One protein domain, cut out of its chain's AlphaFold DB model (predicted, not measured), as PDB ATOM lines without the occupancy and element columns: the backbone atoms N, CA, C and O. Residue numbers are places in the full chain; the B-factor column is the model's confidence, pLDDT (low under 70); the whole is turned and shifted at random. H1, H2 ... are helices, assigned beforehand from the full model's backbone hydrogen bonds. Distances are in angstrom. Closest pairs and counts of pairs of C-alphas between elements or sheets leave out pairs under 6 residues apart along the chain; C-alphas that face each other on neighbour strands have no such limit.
ATOM      1  N   GLN A1048      49.348 -22.254  -8.369       65.31
ATOM      2  CA  GLN A1048      49.032 -22.184  -9.794       65.31
ATOM      3  C   GLN A1048      48.111 -20.996 -10.104       65.31
ATOM      4  O   GLN A1048      46.902 -21.049  -9.885       65.31
ATOM      5  N   THR A1049      48.680 -19.929 -10.663       55.00
ATOM      6  CA  THR A1049      47.908 -18.860 -11.307       55.00
ATOM      7  C   THR A1049      47.211 -19.428 -12.539       55.00
ATOM      8  O   THR A1049      47.882 -19.925 -13.444       55.00
ATOM      9  N   SER A1050      45.877 -19.378 -12.571       46.66
ATOM     10  CA  SER A1050      45.086 -19.971 -13.654       46.66
ATOM     11  C   SER A1050      45.486 -19.415 -15.025       46.66
ATOM     12  O   SER A1050      45.393 -18.212 -15.272       46.66
ATOM     13  N   TYR A1051      45.909 -20.312 -15.918       41.44
ATOM     14  CA  TYR A1051      46.170 -20.032 -17.325       41.44
ATOM     15  C   TYR A1051      45.575 -21.179 -18.153       41.44
ATOM     16  O   TYR A1051      45.943 -22.334 -17.948       41.44
ATOM     17  N   LYS A1052      44.651 -20.843 -19.069       42.22
ATOM     18  CA  LYS A1052      43.613 -21.718 -19.671       42.22
ATOM     19  C   LYS A1052      42.506 -22.121 -18.678       42.22
ATOM     20  O   LYS A1052      42.726 -22.884 -17.744       42.22
ATOM     21  N   GLY A1053      41.294 -21.617 -18.914       42.81
ATOM     22  CA  GLY A1053      40.133 -21.732 -18.016       42.81
ATOM     23  C   GLY A1053      39.358 -23.056 -18.061       42.81
ATOM     24  O   GLY A1053      38.208 -23.081 -17.634       42.81
ATOM     25  N   ASP A1054      39.950 -24.140 -18.570       35.38
ATOM     26  CA  ASP A1054      39.214 -25.376 -18.887       35.38
ATOM     27  C   ASP A1054      39.071 -26.352 -17.701       35.38
ATOM     28  O   ASP A1054      38.282 -27.295 -17.774       35.38
ATOM     29  N   ARG A1055      39.828 -26.174 -16.603       42.28
ATOM     30  CA  ARG A1055      39.711 -27.003 -15.384       42.28
ATOM     31  C   ARG A1055      39.918 -26.185 -14.109       42.28
ATOM     32  O   ARG A1055      40.932 -25.511 -13.947       42.28
ATOM     33  N   TYR A1056      38.980 -26.315 -13.171       48.09
ATOM     34  CA  TYR A1056      39.068 -25.718 -11.838       48.09
ATOM     35  C   TYR A1056      40.183 -26.377 -11.015       48.09
ATOM     36  O   TYR A1056      40.016 -27.485 -10.507       48.09
ATOM     37  N   THR A1057      41.296 -25.672 -10.831       39.50
ATOM     38  CA  THR A1057      42.285 -25.972  -9.785       39.50
ATOM     39  C   THR A1057      42.333 -24.790  -8.828       39.50
ATOM     40  O   THR A1057      42.555 -23.652  -9.236       39.50
ATOM     41  N   GLY A1058      42.017 -25.043  -7.557       40.66
ATOM     42  CA  GLY A1058      41.993 -24.002  -6.537       40.66
ATOM     43  C   GLY A1058      43.403 -23.507  -6.230       40.66
ATOM     44  O   GLY A1058      44.292 -24.303  -5.945       40.66
ATOM     45  N   GLY A1059      43.583 -22.190  -6.258       44.81
ATOM     46  CA  GLY A1059      44.751 -21.504  -5.726       44.81
ATOM     47  C   GLY A1059      44.305 -20.215  -5.050       44.81
ATOM     48  O   GLY A1059      43.418 -19.522  -5.547       44.81
ATOM     49  N   LEU A1060      44.887 -19.898  -3.892       47.00
ATOM     50  CA  LEU A1060      44.523 -18.690  -3.138       47.00
ATOM     51  C   LEU A1060      45.177 -17.416  -3.697       47.00
ATOM     52  O   LEU A1060      44.858 -16.312  -3.260       47.00
ATOM     53  N   VAL A1061      46.066 -17.559  -4.685       46.75
ATOM     54  CA  VAL A1061      46.647 -16.430  -5.409       46.75
ATOM     55  C   VAL A1061      45.736 -16.040  -6.567       46.75
ATOM     56  O   VAL A1061      45.594 -16.774  -7.545       46.75
ATOM     57  N   LEU A1062      45.130 -14.859  -6.456       44.72
ATOM     58  CA  LEU A1062      44.336 -14.277  -7.531       44.72
ATOM     59  C   LEU A1062      45.190 -14.073  -8.787       44.72
ATOM     60  O   LEU A1062      46.322 -13.594  -8.719       44.72
ATOM     61  N   CYS A1063      44.611 -14.373  -9.946       41.00
ATOM     62  CA  CYS A1063      45.197 -13.973 -11.212       41.00
ATOM     63  C   CYS A1063      44.968 -12.466 -11.408       41.00
ATOM     64  O   CYS A1063      43.838 -12.039 -11.629       41.00
ATOM     65  N   GLU A1064      46.041 -11.670 -11.382       41.47
ATOM     66  CA  GLU A1064      46.036 -10.241 -11.762       41.47
ATOM     67  C   GLU A1064      45.636 -10.009 -13.237       41.47
ATOM     68  O   GLU A1064      45.513  -8.870 -13.675       41.47
ATOM     69  N   ILE A1065      45.463 -11.093 -14.003       40.91
ATOM     70  CA  ILE A1065      45.224 -11.127 -15.451       40.91
ATOM     71  C   ILE A1065      43.845 -11.739 -15.788       40.91
ATOM     72  O   ILE A1065      43.523 -11.931 -16.957       40.91
ATOM     73  N   CYS A1066      43.010 -12.063 -14.790       40.47
ATOM     74  CA  CYS A1066      41.611 -12.409 -15.057       40.47
ATOM     75  C   CYS A1066      40.817 -11.156 -15.460       40.47
ATOM     76  O   CYS A1066      41.019 -10.074 -14.913       40.47
ATOM     77  N   GLU A1067      39.916 -11.324 -16.427       40.84
ATOM     78  CA  GLU A1067      39.206 -10.235 -17.106       40.84
ATOM     79  C   GLU A1067      38.395  -9.338 -16.151       40.84
ATOM     80  O   GLU A1067      37.899  -9.779 -15.112       40.84
ATOM     81  N   SER A1068      38.207  -8.076 -16.556       39.28
ATOM     82  CA  SER A1068      37.672  -6.947 -15.765       39.28
ATOM     83  C   SER A1068      36.271  -7.118 -15.160       39.28
ATOM     84  O   SER A1068      35.780  -6.212 -14.492       39.28
ATOM     85  N   ASN A1069      35.616  -8.249 -15.411       46.34
ATOM     86  CA  ASN A1069      34.210  -8.494 -15.112       46.34
ATOM     87  C   ASN A1069      34.012  -9.477 -13.940       46.34
ATOM     88  O   ASN A1069      32.875  -9.737 -13.546       46.34
ATOM     89  N   TYR A1070      35.088 -10.027 -13.360       56.59
ATOM     90  CA  TYR A1070      34.980 -10.836 -12.145       56.59
ATOM     91  C   TYR A1070      34.691  -9.940 -10.931       56.59
ATOM     92  O   TYR A1070      35.520  -9.115 -10.546       56.59
ATOM     93  N   ILE A1071      33.531 -10.119 -10.290       59.50
ATOM     94  CA  ILE A1071      33.162  -9.351  -9.094       59.50
ATOM     95  C   ILE A1071      34.084  -9.750  -7.935       59.50
ATOM     96  O   ILE A1071      33.910 -10.794  -7.302       59.50
ATOM     97  N   PHE A1072      35.067  -8.899  -7.643       76.94
ATOM     98  CA  PHE A1072      35.920  -9.037  -6.470       76.94
ATOM     99  C   PHE A1072      35.088  -8.807  -5.197       76.94
ATOM    100  O   PHE A1072      34.714  -7.680  -4.877       76.94
ATOM    101  N   VAL A1073      34.797  -9.883  -4.463       84.44
ATOM    102  CA  VAL A1073      34.138  -9.819  -3.152       84.44
ATOM    103  C   VAL A1073      35.209  -9.880  -2.069       84.44
ATOM    104  O   VAL A1073      35.895 -10.894  -1.937       84.44
ATOM    105  N   GLU A1074      35.358  -8.810  -1.288       90.69
ATOM    106  CA  GLU A1074      36.368  -8.753  -0.228       90.69
ATOM    107  C   GLU A1074      36.008  -9.652   0.972       90.69
ATOM    108  O   GLU A1074      34.858  -9.713   1.412       90.69
ATOM    109  N   PHE A1075      37.007 -10.330   1.540       93.50
ATOM    110  CA  PHE A1075      36.896 -11.100   2.777       93.50
ATOM    111  C   PHE A1075      37.510 -10.355   3.975       93.50
ATOM    112  O   PHE A1075      38.733 -10.281   4.147       93.50
ATOM    113  N   HIS A1076      36.646  -9.837   4.849       90.62
ATOM    114  CA  HIS A1076      37.058  -9.168   6.085       90.62
ATOM    115  C   HIS A1076      37.247 -10.148   7.266       90.62
ATOM    116  O   HIS A1076      38.245 -10.062   7.982       90.62
ATOM    117  N   TYR A1077      36.322 -11.089   7.475       95.38
ATOM    118  CA  TYR A1077      36.343 -12.062   8.577       95.38
ATOM    119  C   TYR A1077      35.388 -13.233   8.298       95.38
ATOM    120  O   TYR A1077      34.465 -13.102   7.488       95.38
ATOM    121  N   PHE A1078      35.590 -14.357   8.991       96.94
ATOM    122  CA  PHE A1078      34.621 -15.454   9.036       96.94
ATOM    123  C   PHE A1078      33.405 -15.056   9.876       96.94
ATOM    124  O   PHE A1078      33.539 -14.498  10.965       96.94
ATOM    125  N   THR A1079      32.211 -15.356   9.379       96.12
ATOM    126  CA  THR A1079      30.970 -15.295  10.160       96.12
ATOM    127  C   THR A1079      30.930 -16.412  11.217       96.12
ATOM    128  O   THR A1079      31.642 -17.406  11.074       96.12
ATOM    129  N   PRO A1080      30.075 -16.320  12.258       96.19
ATOM    130  CA  PRO A1080      29.981 -17.360  13.288       96.19
ATOM    131  C   PRO A1080      29.684 -18.768  12.746       96.19
ATOM    132  O   PRO A1080      30.224 -19.738  13.263       96.19
ATOM    133  N   GLY A1081      28.891 -18.886  11.673       96.81
ATOM    134  CA  GLY A1081      28.646 -20.171  11.005       96.81
ATOM    135  C   GLY A1081      29.868 -20.701  10.246       96.81
ATOM    136  O   GLY A1081      30.151 -21.892  10.289       96.81
ATOM    137  N   GLU A1082      30.645 -19.822   9.607       97.31
ATOM    138  CA  GLU A1082      31.901 -20.202   8.944       97.31
ATOM    139  C   GLU A1082      32.980 -20.615   9.965       97.31
ATOM    140  O   GLU A1082      33.739 -21.540   9.698       97.31
ATOM    141  N   LEU A1083      33.001 -20.006  11.159       97.19
ATOM    142  CA  LEU A1083      33.829 -20.464  12.285       97.19
ATOM    143  C   LEU A1083      33.365 -21.830  12.812       97.19
ATOM    144  O   LEU A1083      34.175 -22.745  12.911       97.19
ATOM    145  N   GLN A1084      32.059 -22.021  13.036       96.62
ATOM    146  CA  GLN A1084      31.497 -23.318  13.440       96.62
ATOM    147  C   GLN A1084      31.812 -24.436  12.427       96.62
ATOM    148  O   GLN A1084      32.020 -25.586  12.819       96.62
ATOM    149  N   ILE A1085      31.890 -24.110  11.130       97.38
ATOM    150  CA  ILE A1085      32.359 -25.041  10.096       97.38
ATOM    151  C   ILE A1085      33.806 -25.468  10.358       97.38
ATOM    152  O   ILE A1085      34.074 -26.667  10.358       97.38
ATOM    153  N   ILE A1086      34.704 -24.513  10.627       97.12
ATOM    154  CA  ILE A1086      36.141 -24.729  10.874       97.12
ATOM    155  C   ILE A1086      36.398 -25.486  12.192       97.12
ATOM    156  O   ILE A1086      37.250 -26.375  12.231       97.12
ATOM    157  N   ASP A1087      35.647 -25.193  13.253       96.69
ATOM    158  CA  ASP A1087      35.817 -25.826  14.570       96.69
ATOM    159  C   ASP A1087      35.264 -27.268  14.616       96.69
ATOM    160  O   ASP A1087      35.743 -28.125  15.374       96.69
ATOM    161  N   ASN A1088      34.267 -27.577  13.777       96.62
ATOM    162  CA  ASN A1088      33.638 -28.899  13.723       96.62
ATOM    163  C   ASN A1088      34.259 -29.873  12.698       96.62
ATOM    164  O   ASN A1088      33.725 -30.965  12.488       96.62
ATOM    165  N   VAL A1089      35.385 -29.534  12.062       97.00
ATOM    166  CA  VAL A1089      36.022 -30.443  11.091       97.00
ATOM    167  C   VAL A1089      36.612 -31.675  11.789       97.00
ATOM    168  O   VAL A1089      37.185 -31.594  12.881       97.00
ATOM    169  N   ASP A1090      36.466 -32.835  11.158       97.19
ATOM    170  CA  ASP A1090      37.067 -34.091  11.587       97.19
ATOM    171  C   ASP A1090      38.501 -34.219  11.038       97.19
ATOM    172  O   ASP A1090      38.753 -34.161   9.829       97.19
ATOM    173  N   LYS A1091      39.461 -34.419  11.947       96.12
ATOM    174  CA  LYS A1091      40.882 -34.572  11.616       96.12
ATOM    175  C   LYS A1091      41.165 -35.848  10.820       96.12
ATOM    176  O   LYS A1091      42.057 -35.828   9.975       96.12
ATOM    177  N   LEU A1092      40.412 -36.926  11.048       95.25
ATOM    178  CA  LEU A1092      40.563 -38.182  10.310       95.25
ATOM    179  C   LEU A1092      40.037 -38.025   8.879       95.25
ATOM    180  O   LEU A1092      40.713 -38.426   7.931       95.25
ATOM    181  N   LYS A1093      38.900 -37.339   8.696       96.31
ATOM    182  CA  LYS A1093      38.387 -36.996   7.356       96.31
ATOM    183  C   LYS A1093      39.362 -36.080   6.604       96.31
ATOM    184  O   LYS A1093      39.655 -36.354   5.445       96.31
ATOM    185  N   ILE A1094      39.962 -35.077   7.262       95.69
ATOM    186  CA  ILE A1094      41.067 -34.275   6.687       95.69
ATOM    187  C   ILE A1094      42.261 -35.150   6.272       95.69
ATOM    188  O   ILE A1094      42.858 -34.895   5.226       95.69
ATOM    189  N   GLN A1095      42.655 -36.149   7.067       92.94
ATOM    190  CA  GLN A1095      43.789 -37.022   6.734       92.94
ATOM    191  C   GLN A1095      43.497 -37.889   5.502       92.94
ATOM    192  O   GLN A1095      44.302 -37.896   4.570       92.94
ATOM    193  N   LEU A1096      42.323 -38.525   5.444       92.38
ATOM    194  CA  LEU A1096      41.870 -39.300   4.282       92.38
ATOM    195  C   LEU A1096      41.800 -38.435   3.007       92.38
ATOM    196  O   LEU A1096      42.271 -38.839   1.945       92.38
ATOM    197  N   GLU A1097      41.297 -37.205   3.122       94.12
ATOM    198  CA  GLU A1097      41.126 -36.260   2.007       94.12
ATOM    199  C   GLU A1097      42.310 -35.292   1.812       94.12
ATOM    200  O   GLU A1097      42.240 -34.330   1.037       94.12
ATOM    201  N   SER A1098      43.453 -35.561   2.458       93.25
ATOM    202  CA  SER A1098      44.631 -34.685   2.393       93.25
ATOM    203  C   SER A1098      45.187 -34.527   0.979       93.25
ATOM    204  O   SER A1098      45.756 -33.482   0.684       93.25
ATOM    205  N   ARG A1099      44.971 -35.487   0.066       93.38
ATOM    206  CA  ARG A1099      45.350 -35.330  -1.351       93.38
ATOM    207  C   ARG A1099      44.622 -34.164  -2.010       93.38
ATOM    208  O   ARG A1099      45.252 -33.362  -2.691       93.38
ATOM    209  N   TYR A1100      43.312 -34.049  -1.805       91.50
ATOM    210  CA  TYR A1100      42.521 -32.975  -2.398       91.50
ATOM    211  C   TYR A1100      42.873 -31.615  -1.781       91.50
ATOM    212  O   TYR A1100      43.024 -30.627  -2.500       91.50
ATOM    213  N   ILE A1101      43.073 -31.577  -0.459       94.19
ATOM    214  CA  ILE A1101      43.467 -30.358   0.257       94.19
ATOM    215  C   ILE A1101      44.864 -29.898  -0.189       94.19
ATOM    216  O   ILE A1101      45.012 -28.750  -0.596       94.19
ATOM    217  N   LEU A1102      45.876 -30.772  -0.194       94.56
ATOM    218  CA  LEU A1102      47.248 -30.420  -0.585       94.56
ATOM    219  C   LEU A1102      47.375 -30.063  -2.079       94.56
ATOM    220  O   LEU A1102      48.142 -29.163  -2.425       94.56
ATOM    221  N   ASN A1103      46.575 -30.672  -2.960       91.31
ATOM    222  CA  ASN A1103      46.552 -30.307  -4.381       91.31
ATOM    223  C   ASN A1103      46.051 -28.863  -4.632       91.31
ATOM    224  O   ASN A1103      46.422 -28.277  -5.646       91.31
ATOM    225  N   MET A1104      45.236 -28.270  -3.746       90.50
ATOM    226  CA  MET A1104      44.727 -26.885  -3.892       90.50
ATOM    227  C   MET A1104      45.306 -25.881  -2.883       90.50
ATOM    228  O   MET A1104      45.275 -24.673  -3.103       90.50
ATOM    229  N   PHE A1105      45.823 -26.369  -1.759       94.00
ATOM    230  CA  PHE A1105      46.251 -25.569  -0.612       94.00
ATOM    231  C   PHE A1105      47.587 -26.080  -0.041       94.00
ATOM    232  O   PHE A1105      47.854 -25.945   1.149       94.00
ATOM    233  N   GLY A1106      48.431 -26.704  -0.866       95.06
ATOM    234  CA  GLY A1106      49.720 -27.263  -0.447       95.06
ATOM    235  C   GLY A1106      50.797 -26.215  -0.156       95.06
ATOM    236  O   GLY A1106      51.649 -26.452   0.697       95.06
ATOM    237  N   GLY A1107      50.752 -25.050  -0.809       94.69
ATOM    238  CA  GLY A1107      51.685 -23.940  -0.587       94.69
ATOM    239  C   GLY A1107      51.023 -22.563  -0.588       94.69
ATOM    240  O   GLY A1107      49.967 -22.363  -1.185       94.69
ATOM    241  N   CYS A1108      51.656 -21.591   0.078       95.19
ATOM    242  CA  CYS A1108      51.142 -20.227   0.222       95.19
ATOM    243  C   CYS A1108      52.164 -19.155  -0.193       95.19
ATOM    244  O   CYS A1108      53.070 -18.822   0.574       95.19
ATOM    245  N   ALA A1109      51.973 -18.548  -1.373       92.44
ATOM    246  CA  ALA A1109      52.843 -17.492  -1.917       92.44
ATOM    247  C   ALA A1109      52.993 -16.255  -1.008       92.44
ATOM    248  O   ALA A1109      54.011 -15.570  -1.041       92.44
ATOM    249  N   TYR A1110      51.996 -15.974  -0.167       91.88
ATOM    250  CA  TYR A1110      52.008 -14.821   0.734       91.88
ATOM    251  C   TYR A1110      52.886 -15.024   1.970       91.88
ATOM    252  O   TYR A1110      53.420 -14.043   2.487       91.88
ATOM    253  N   CYS A1111      53.034 -16.279   2.406       94.69
ATOM    254  CA  CYS A1111      53.745 -16.676   3.622       94.69
ATOM    255  C   CYS A1111      55.022 -17.492   3.348       94.69
ATOM    256  O   CYS A1111      55.672 -17.918   4.295       94.69
ATOM    257  N   GLU A1112      55.349 -17.728   2.071       94.81
ATOM    258  CA  GLU A1112      56.500 -18.511   1.583       94.81
ATOM    259  C   GLU A1112      56.588 -19.945   2.152       94.81
ATOM    260  O   GLU A1112      57.663 -20.538   2.238       94.81
ATOM    261  N   GLN A1113      55.442 -20.531   2.518       95.81
ATOM    262  CA  GLN A1113      55.362 -21.790   3.265       95.81
ATOM    263  C   GLN A1113      54.706 -22.922   2.460       95.81
ATOM    264  O   GLN A1113      53.657 -22.729   1.846       95.81
ATOM    265  N   TRP A1114      55.319 -24.109   2.520       96.75
ATOM    266  CA  TRP A1114      54.737 -25.397   2.124       96.75
ATOM    267  C   TRP A1114      54.200 -26.156   3.343       96.75
ATOM    268  O   TRP A1114      54.877 -26.203   4.380       96.75
ATOM    269  N   PHE A1115      53.053 -26.805   3.175       96.19
ATOM    270  CA  PHE A1115      52.362 -27.634   4.164       96.19
ATOM    271  C   PHE A1115      52.501 -29.111   3.780       96.19
ATOM    272  O   PHE A1115      52.411 -29.452   2.602       96.19
ATOM    273  N   LEU A1116      52.764 -29.993   4.745       95.88
ATOM    274  CA  LEU A1116      53.018 -31.419   4.487       95.88
ATOM    275  C   LEU A1116      51.771 -32.295   4.665       95.88
ATOM    276  O   LEU A1116      51.679 -33.369   4.058       95.88
ATOM    277  N   THR A1117      50.809 -31.820   5.457       96.06
ATOM    278  CA  THR A1117      49.529 -32.472   5.760       96.06
ATOM    279  C   THR A1117      48.343 -31.552   5.462       96.06
ATOM    280  O   THR A1117      48.452 -30.329   5.550       96.06
ATOM    281  N   GLY A1118      47.169 -32.120   5.160       95.50
ATOM    282  CA  GLY A1118      45.960 -31.319   4.935       95.50
ATOM    283  C   GLY A1118      45.547 -30.489   6.159       95.50
ATOM    284  O   GLY A1118      44.962 -29.422   6.003       95.50
ATOM    285  N   MET A1119      45.893 -30.926   7.378       96.62
ATOM    286  CA  MET A1119      45.587 -30.187   8.607       96.62
ATOM    287  C   MET A1119      46.400 -28.889   8.713       96.62
ATOM    288  O   MET A1119      45.827 -27.860   9.064       96.62
ATOM    289  N   GLU A1120      47.690 -28.911   8.358       96.94
ATOM    290  CA  GLU A1120      48.529 -27.705   8.285       96.94
ATOM    291  C   GLU A1120      47.960 -26.688   7.286       96.94
ATOM    292  O   GLU A1120      47.834 -25.510   7.618       96.94
ATOM    293  N   SER A1121      47.564 -27.143   6.089       96.12
ATOM    294  CA  SER A1121      46.913 -26.295   5.084       96.12
ATOM    295  C   SER A1121      45.648 -25.642   5.632       96.12
ATOM    296  O   SER A1121      45.490 -24.426   5.536       96.12
ATOM    297  N   VAL A1122      44.752 -26.429   6.238       97.06
ATOM    298  CA  VAL A1122      43.495 -25.920   6.804       97.06
ATOM    299  C   VAL A1122      43.772 -24.898   7.905       97.06
ATOM    300  O   VAL A1122      43.238 -23.797   7.835       97.06
ATOM    301  N   GLN A1123      44.649 -25.210   8.864       97.31
ATOM    302  CA  GLN A1123      45.021 -24.289   9.946       97.31
ATOM    303  C   GLN A1123      45.652 -22.995   9.425       97.31
ATOM    304  O   GLN A1123      45.339 -21.916   9.922       97.31
ATOM    305  N   HIS A1124      46.519 -23.075   8.414       97.19
ATOM    306  CA  HIS A1124      47.137 -21.891   7.832       97.19
ATOM    307  C   HIS A1124      46.101 -21.005   7.137       97.19
ATOM    308  O   HIS A1124      46.018 -19.811   7.425       97.19
ATOM    309  N   PHE A1125      45.284 -21.581   6.254       96.06
ATOM    310  CA  PHE A1125      44.334 -20.834   5.430       96.06
ATOM    311  C   PHE A1125      43.042 -20.422   6.160       96.06
ATOM    312  O   PHE A1125      42.258 -19.652   5.608       96.06
ATOM    313  N   THR A1126      42.844 -20.847   7.413       96.75
ATOM    314  CA  THR A1126      41.865 -20.246   8.340       96.75
ATOM    315  C   THR A1126      42.496 -19.290   9.362       96.75
ATOM    316  O   THR A1126      41.770 -18.584  10.062       96.75
ATOM    317  N   SER A1127      43.829 -19.195   9.444       97.00
ATOM    318  CA  SER A1127      44.501 -18.330  10.423       97.00
ATOM    319  C   SER A1127      44.353 -16.834  10.119       97.00
ATOM    320  O   SER A1127      44.445 -16.377   8.976       97.00
ATOM    321  N   TRP A1128      44.218 -16.024  11.172       94.19
ATOM    322  CA  TRP A1128      44.238 -14.561  11.046       94.19
ATOM    323  C   TRP A1128      45.599 -14.018  10.572       94.19
ATOM    324  O   TRP A1128      45.654 -13.002   9.876       94.19
ATOM    325  N   GLU A1129      46.700 -14.702  10.902       96.06
ATOM    326  CA  GLU A1129      48.054 -14.327  10.472       96.06
ATOM    327  C   GLU A1129      48.192 -14.391   8.942       96.06
ATOM    328  O   GLU A1129      48.681 -13.443   8.323       96.06
ATOM    329  N   HIS A1130      47.685 -15.462   8.322       95.38
ATOM    330  CA  HIS A1130      47.637 -15.612   6.870       95.38
ATOM    331  C   HIS A1130      46.885 -14.451   6.197       95.38
ATOM    332  O   HIS A1130      47.419 -13.791   5.301       95.38
ATOM    333  N   PHE A1131      45.670 -14.141   6.664       94.94
ATOM    334  CA  PHE A1131      44.879 -13.044   6.098       94.94
ATOM    335  C   PHE A1131      45.490 -11.661   6.344       94.94
ATOM    336  O   PHE A1131      45.320 -10.769   5.514       94.94
ATOM    337  N   SER A1132      46.232 -11.478   7.437       93.81
ATOM    338  CA  SER A1132      46.978 -10.241   7.702       93.81
ATOM    339  C   SER A1132      48.098 -10.042   6.673       93.81
ATOM    340  O   SER A1132      48.143  -9.001   6.019       93.81
ATOM    341  N   LYS A1133      48.904 -11.083   6.412       93.00
ATOM    342  CA  LYS A1133      49.980 -11.070   5.398       93.00
ATOM    343  C   LYS A1133      49.486 -10.909   3.957       93.00
ATOM    344  O   LYS A1133      50.235 -10.427   3.107       93.00
ATOM    345  N   ILE A1134      48.240 -11.295   3.657       91.69
ATOM    346  CA  ILE A1134      47.593 -10.927   2.387       91.69
ATOM    347  C   ILE A1134      47.267  -9.429   2.375       91.69
ATOM    348  O   ILE A1134      47.659  -8.740   1.435       91.69
ATOM    349  N   ARG A1135      46.606  -8.909   3.419       92.88
ATOM    350  CA  ARG A1135      46.142  -7.505   3.502       92.88
ATOM    351  C   ARG A1135      47.261  -6.469   3.464       92.88
ATOM    352  O   ARG A1135      47.031  -5.368   2.978       92.88
ATOM    353  N   GLU A1136      48.466  -6.829   3.901       92.12
ATOM    354  CA  GLU A1136      49.689  -6.030   3.710       92.12
ATOM    355  C   GLU A1136      50.027  -5.768   2.228       92.12
ATOM    356  O   GLU A1136      50.743  -4.815   1.924       92.12
ATOM    357  N   LYS A1137      49.538  -6.610   1.306       89.31
ATOM    358  CA  LYS A1137      49.836  -6.562  -0.136       89.31
ATOM    359  C   LYS A1137      48.610  -6.191  -0.978       89.31
ATOM    360  O   LYS A1137      48.739  -5.385  -1.894       89.31
ATOM    361  N   HIS A1138      47.436  -6.756  -0.688       87.75
ATOM    362  CA  HIS A1138      46.160  -6.428  -1.342       87.75
ATOM    363  C   HIS A1138      44.949  -6.939  -0.529       87.75
ATOM    364  O   HIS A1138      45.108  -7.800   0.338       87.75
ATOM    365  N   PRO A1139      43.710  -6.485  -0.803       87.06
ATOM    366  CA  PRO A1139      42.517  -7.030  -0.151       87.06
ATOM    367  C   PRO A1139      42.350  -8.544  -0.393       87.06
ATOM    368  O   PRO A1139      42.772  -9.078  -1.422       87.06
ATOM    369  N   VAL A1140      41.725  -9.260   0.547       90.12
ATOM    370  CA  VAL A1140      41.511 -10.719   0.443       90.12
ATOM    371  C   VAL A1140      40.284 -11.006  -0.425       90.12
ATOM    372  O   VAL A1140      39.230 -10.428  -0.181       90.12
ATOM    373  N   ASN A1141      40.374 -11.929  -1.384       87.44
ATOM    374  CA  ASN A1141      39.213 -12.407  -2.147       87.44
ATOM    375  C   ASN A1141      38.440 -13.475  -1.348       87.44
ATOM    376  O   ASN A1141      39.033 -14.455  -0.897       87.44
ATOM    377  N   LYS A1142      37.114 -13.339  -1.219       92.12
ATOM    378  CA  LYS A1142      36.261 -14.336  -0.551       92.12
ATOM    379  C   LYS A1142      36.086 -15.636  -1.353       92.12
ATOM    380  O   LYS A1142      35.803 -16.669  -0.754       92.12
ATOM    381  N   HIS A1143      36.279 -15.650  -2.675       89.31
ATOM    382  CA  HIS A1143      36.028 -16.851  -3.484       89.31
ATOM    383  C   HIS A1143      36.891 -18.075  -3.093       89.31
ATOM    384  O   HIS A1143      36.302 -19.123  -2.824       89.31
ATOM    385  N   PRO A1144      38.231 -17.991  -2.968       87.94
ATOM    386  CA  PRO A1144      39.026 -19.146  -2.542       87.94
ATOM    387  C   PRO A1144      38.772 -19.552  -1.080       87.94
ATOM    388  O   PRO A1144      38.832 -20.734  -0.749       87.94
ATOM    389  N   VAL A1145      38.414 -18.594  -0.215       93.50
ATOM    390  CA  VAL A1145      37.995 -18.870   1.172       93.50
ATOM    391  C   VAL A1145      36.697 -19.687   1.182       93.50
ATOM    392  O   VAL A1145      36.608 -20.689   1.888       93.50
ATOM    393  N   ASN A1146      35.728 -19.345   0.326       93.44
ATOM    394  CA  ASN A1146      34.513 -20.141   0.122       93.44
ATOM    395  C   ASN A1146      34.813 -21.539  -0.448       93.44
ATOM    396  O   ASN A1146      34.105 -22.484  -0.110       93.44
ATOM    397  N   MET A1147      35.829 -21.698  -1.309       91.44
ATOM    398  CA  MET A1147      36.241 -23.024  -1.800       91.44
ATOM    399  C   MET A1147      36.783 -23.904  -0.670       91.44
ATOM    400  O   MET A1147      36.432 -25.080  -0.606       91.44
ATOM    401  N   LEU A1148      37.597 -23.339   0.229       94.75
ATOM    402  CA  LEU A1148      38.070 -24.047   1.417       94.75
ATOM    403  C   LEU A1148      36.890 -24.424   2.323       94.75
ATOM    404  O   LEU A1148      36.705 -25.604   2.606       94.75
ATOM    405  N   LEU A1149      36.053 -23.452   2.704       96.31
ATOM    406  CA  LEU A1149      34.889 -23.658   3.578       96.31
ATOM    407  C   LEU A1149      33.947 -24.752   3.053       96.31
ATOM    408  O   LEU A1149      33.645 -25.680   3.794       96.31
ATOM    409  N   ARG A1150      33.585 -24.730   1.763       95.19
ATOM    410  CA  ARG A1150      32.762 -25.784   1.134       95.19
ATOM    411  C   ARG A1150      33.387 -27.174   1.193       95.19
ATOM    412  O   ARG A1150      32.666 -28.168   1.182       95.19
ATOM    413  N   ARG A1151      34.720 -27.281   1.227       94.38
ATOM    414  CA  ARG A1151      35.376 -28.577   1.433       94.38
ATOM    415  C   ARG A1151      35.396 -28.969   2.907       94.38
ATOM    416  O   ARG A1151      35.239 -30.149   3.184       94.38
ATOM    417  N   LEU A1152      35.523 -28.017   3.831       96.25
ATOM    418  CA  LEU A1152      35.432 -28.268   5.276       96.25
ATOM    419  C   LEU A1152      34.021 -28.693   5.714       96.25
ATOM    420  O   LEU A1152      33.907 -29.593   6.541       96.25
ATOM    421  N   GLU A1153      32.966 -28.133   5.111       96.31
ATOM    422  CA  GLU A1153      31.564 -28.566   5.279       96.31
ATOM    423  C   GLU A1153      31.400 -30.079   5.033       96.31
ATOM    424  O   GLU A1153      30.761 -30.776   5.816       96.31
ATOM    425  N   LEU A1154      32.049 -30.613   3.991       95.19
ATOM    426  CA  LEU A1154      32.025 -32.044   3.642       95.19
ATOM    427  C   LEU A1154      32.912 -32.928   4.539       95.19
ATOM    428  O   LEU A1154      32.882 -34.150   4.409       95.19
ATOM    429  N   LEU A1155      33.726 -32.334   5.416       96.00
ATOM    430  CA  LEU A1155      34.684 -33.026   6.288       96.00
ATOM    431  C   LEU A1155      34.342 -32.856   7.777       96.00
ATOM    432  O   LEU A1155      35.168 -33.156   8.638       96.00
ATOM    433  N   GLN A1156      33.138 -32.379   8.101       96.50
ATOM    434  CA  GLN A1156      32.669 -32.251   9.480       96.50
ATOM    435  C   GLN A1156      32.483 -33.606  10.178       96.50
ATOM    436  O   GLN A1156      32.263 -34.642   9.543       96.50
ATOM    437  N   LYS A1157      32.536 -33.582  11.513       95.31
ATOM    438  CA  LYS A1157      32.129 -34.708  12.371       95.31
ATOM    439  C   LYS A1157      30.633 -34.977  12.192       95.31
ATOM    440  O   LYS A1157      29.844 -34.036  12.076       95.31
ATOM    441  N   ASP A1158      30.244 -36.248  12.188       88.38
ATOM    442  CA  ASP A1158      28.864 -36.642  11.904       88.38
ATOM    443  C   ASP A1158      27.919 -36.245  13.047       88.38
ATOM    444  O   ASP A1158      28.129 -36.584  14.216       88.38
ATOM    445  N   GLN A1159      26.861 -35.503  12.707       73.19
ATOM    446  CA  GLN A1159      25.975 -34.890  13.703       73.19
ATOM    447  C   GLN A1159      25.206 -35.924  14.540       73.19
ATOM    448  O   GLN A1159      24.875 -35.644  15.689       73.19
ATOM    449  N   GLU A1160      24.949 -37.122  14.008       62.62
ATOM    450  CA  GLU A1160      24.268 -38.193  14.748       62.62
ATOM    451  C   GLU A1160      25.187 -38.867  15.774       62.62
ATOM    452  O   GLU A1160      24.791 -39.038  16.925       62.62
ATOM    453  N   ALA A1161      26.453 -39.118  15.420       56.03
ATOM    454  CA  ALA A1161      27.475 -39.632  16.342       56.03
ATOM    455  C   ALA A1161      27.824 -38.651  17.485       56.03
ATOM    456  O   ALA A1161      28.534 -39.011  18.423       56.03
ATOM    457  N   THR A1162      27.318 -37.415  17.405       52.88
ATOM    458  CA  THR A1162      27.439 -36.363  18.429       52.88
ATOM    459  C   THR A1162      26.130 -36.167  19.225       52.88
ATOM    460  O   THR A1162      26.024 -35.235  20.013       52.88
ATOM    461  N   LYS A1163      25.113 -37.021  19.016       50.00
ATOM    462  CA  LYS A1163      23.858 -37.064  19.802       50.00
ATOM    463  C   LYS A1163      23.699 -38.339  20.636       50.00
ATOM    464  O   LYS A1163      22.924 -38.343  21.585       50.00
ATOM    465  N   THR A1164      24.404 -39.411  20.283       46.38
ATOM    466  CA  THR A1164      24.450 -40.690  21.018       46.38
ATOM    467  C   THR A1164      25.629 -40.781  21.999       46.38
ATOM    468  O   THR A1164      26.001 -41.879  22.411       46.38
ATOM    469  N   ARG A1165      26.231 -39.642  22.362       40.81
ATOM    470  CA  ARG A1165      27.430 -39.537  23.201       40.81
ATOM    471  C   ARG A1165      27.426 -38.254  24.028       40.81
ATOM    472  O   ARG A1165      27.983 -38.313  25.142       40.81
TER     473      ARG A1165
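This is residues 1048 to 1165 of the 1165 residues of an uncharacterized protein of Caenorhabditis remanei (UniProt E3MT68). Six short helices make a small cluster: H4 and H6 cross near its middle, H3 packs side by side with H4, H1 packs on the last part of H6, and H2 and H5 lie at opposite ends of H4. A long stretch without a named element, residues 1048 to 1079, loops out at one end of the cluster, and the tail of residues 1160 to 1165 sticks out at the other. The printed part has 118 residues with six named helices, H1 to H6 in chain order, and no named strand. Its class is all helix, though under half of the residues, 51 of 118, are in named elements. It is compact, with a radius of gyration of the C-alphas of 15.1 A, but elongated in outline, spanning 51 by 28 by 27 A.

Start at C-alpha 1048 at (49.032, -22.184, -9.794) and pass 32 residues to reach H1. Find C-alpha 1080 at (29.981, -17.360, 13.288); from there H1 runs 10.4 A to residue 1087. H2 follows at residues 1091 to 1096, and H3 at 1098 to 1105. Next look for H4, residues 1118 to 1126, 12.3 A long, and H5, residues 1128 to 1135, 10.5 A long. H6, the longest, runs 16.1 A from residue 1142 to C-alpha 1153 at (31.564, -28.566, 5.279).

Begin at H4, which touches H3; their closest C-alphas, of Ser 1098 and Gly 1118, are 4.4 A apart. These two run the same way at a shallow tilt of 34 degrees, only just short of steep. H2 touches H4 too, with C-alphas 1094 and 1118 closest at 6.0 A, at a steep tilt of 56 degrees. H6 is close to H4 but not clearly touching; the closest C-alphas, of Val 1122 and Leu 1148, are 7.9 A apart. H3 and H6 are near each other. H6 touches H1 with residues 1149 to 1153 alone, C-alphas 1085 and 1153 being closest at 6.0 A, at a steep tilt of 57 degrees. H5 touches no helix. In each of the six helices, every O i to N i+4 pair is within hydrogen-bond range.

The C-alphas farthest apart, of Ser 1068 and Arg 1165, are 51.8 A from each other. The printed part has no cut and ends at the chain's last residue, 1165. Look between H3 and H4 for the long link, 12 residues, where residues 1107 to 1108 pair antiparallel with 1113 to 1114. The mean pLDDT of the printed part is 81.8, and the model's confidence is under 70 at residues 1048 to 1071 and 1160 to 1165.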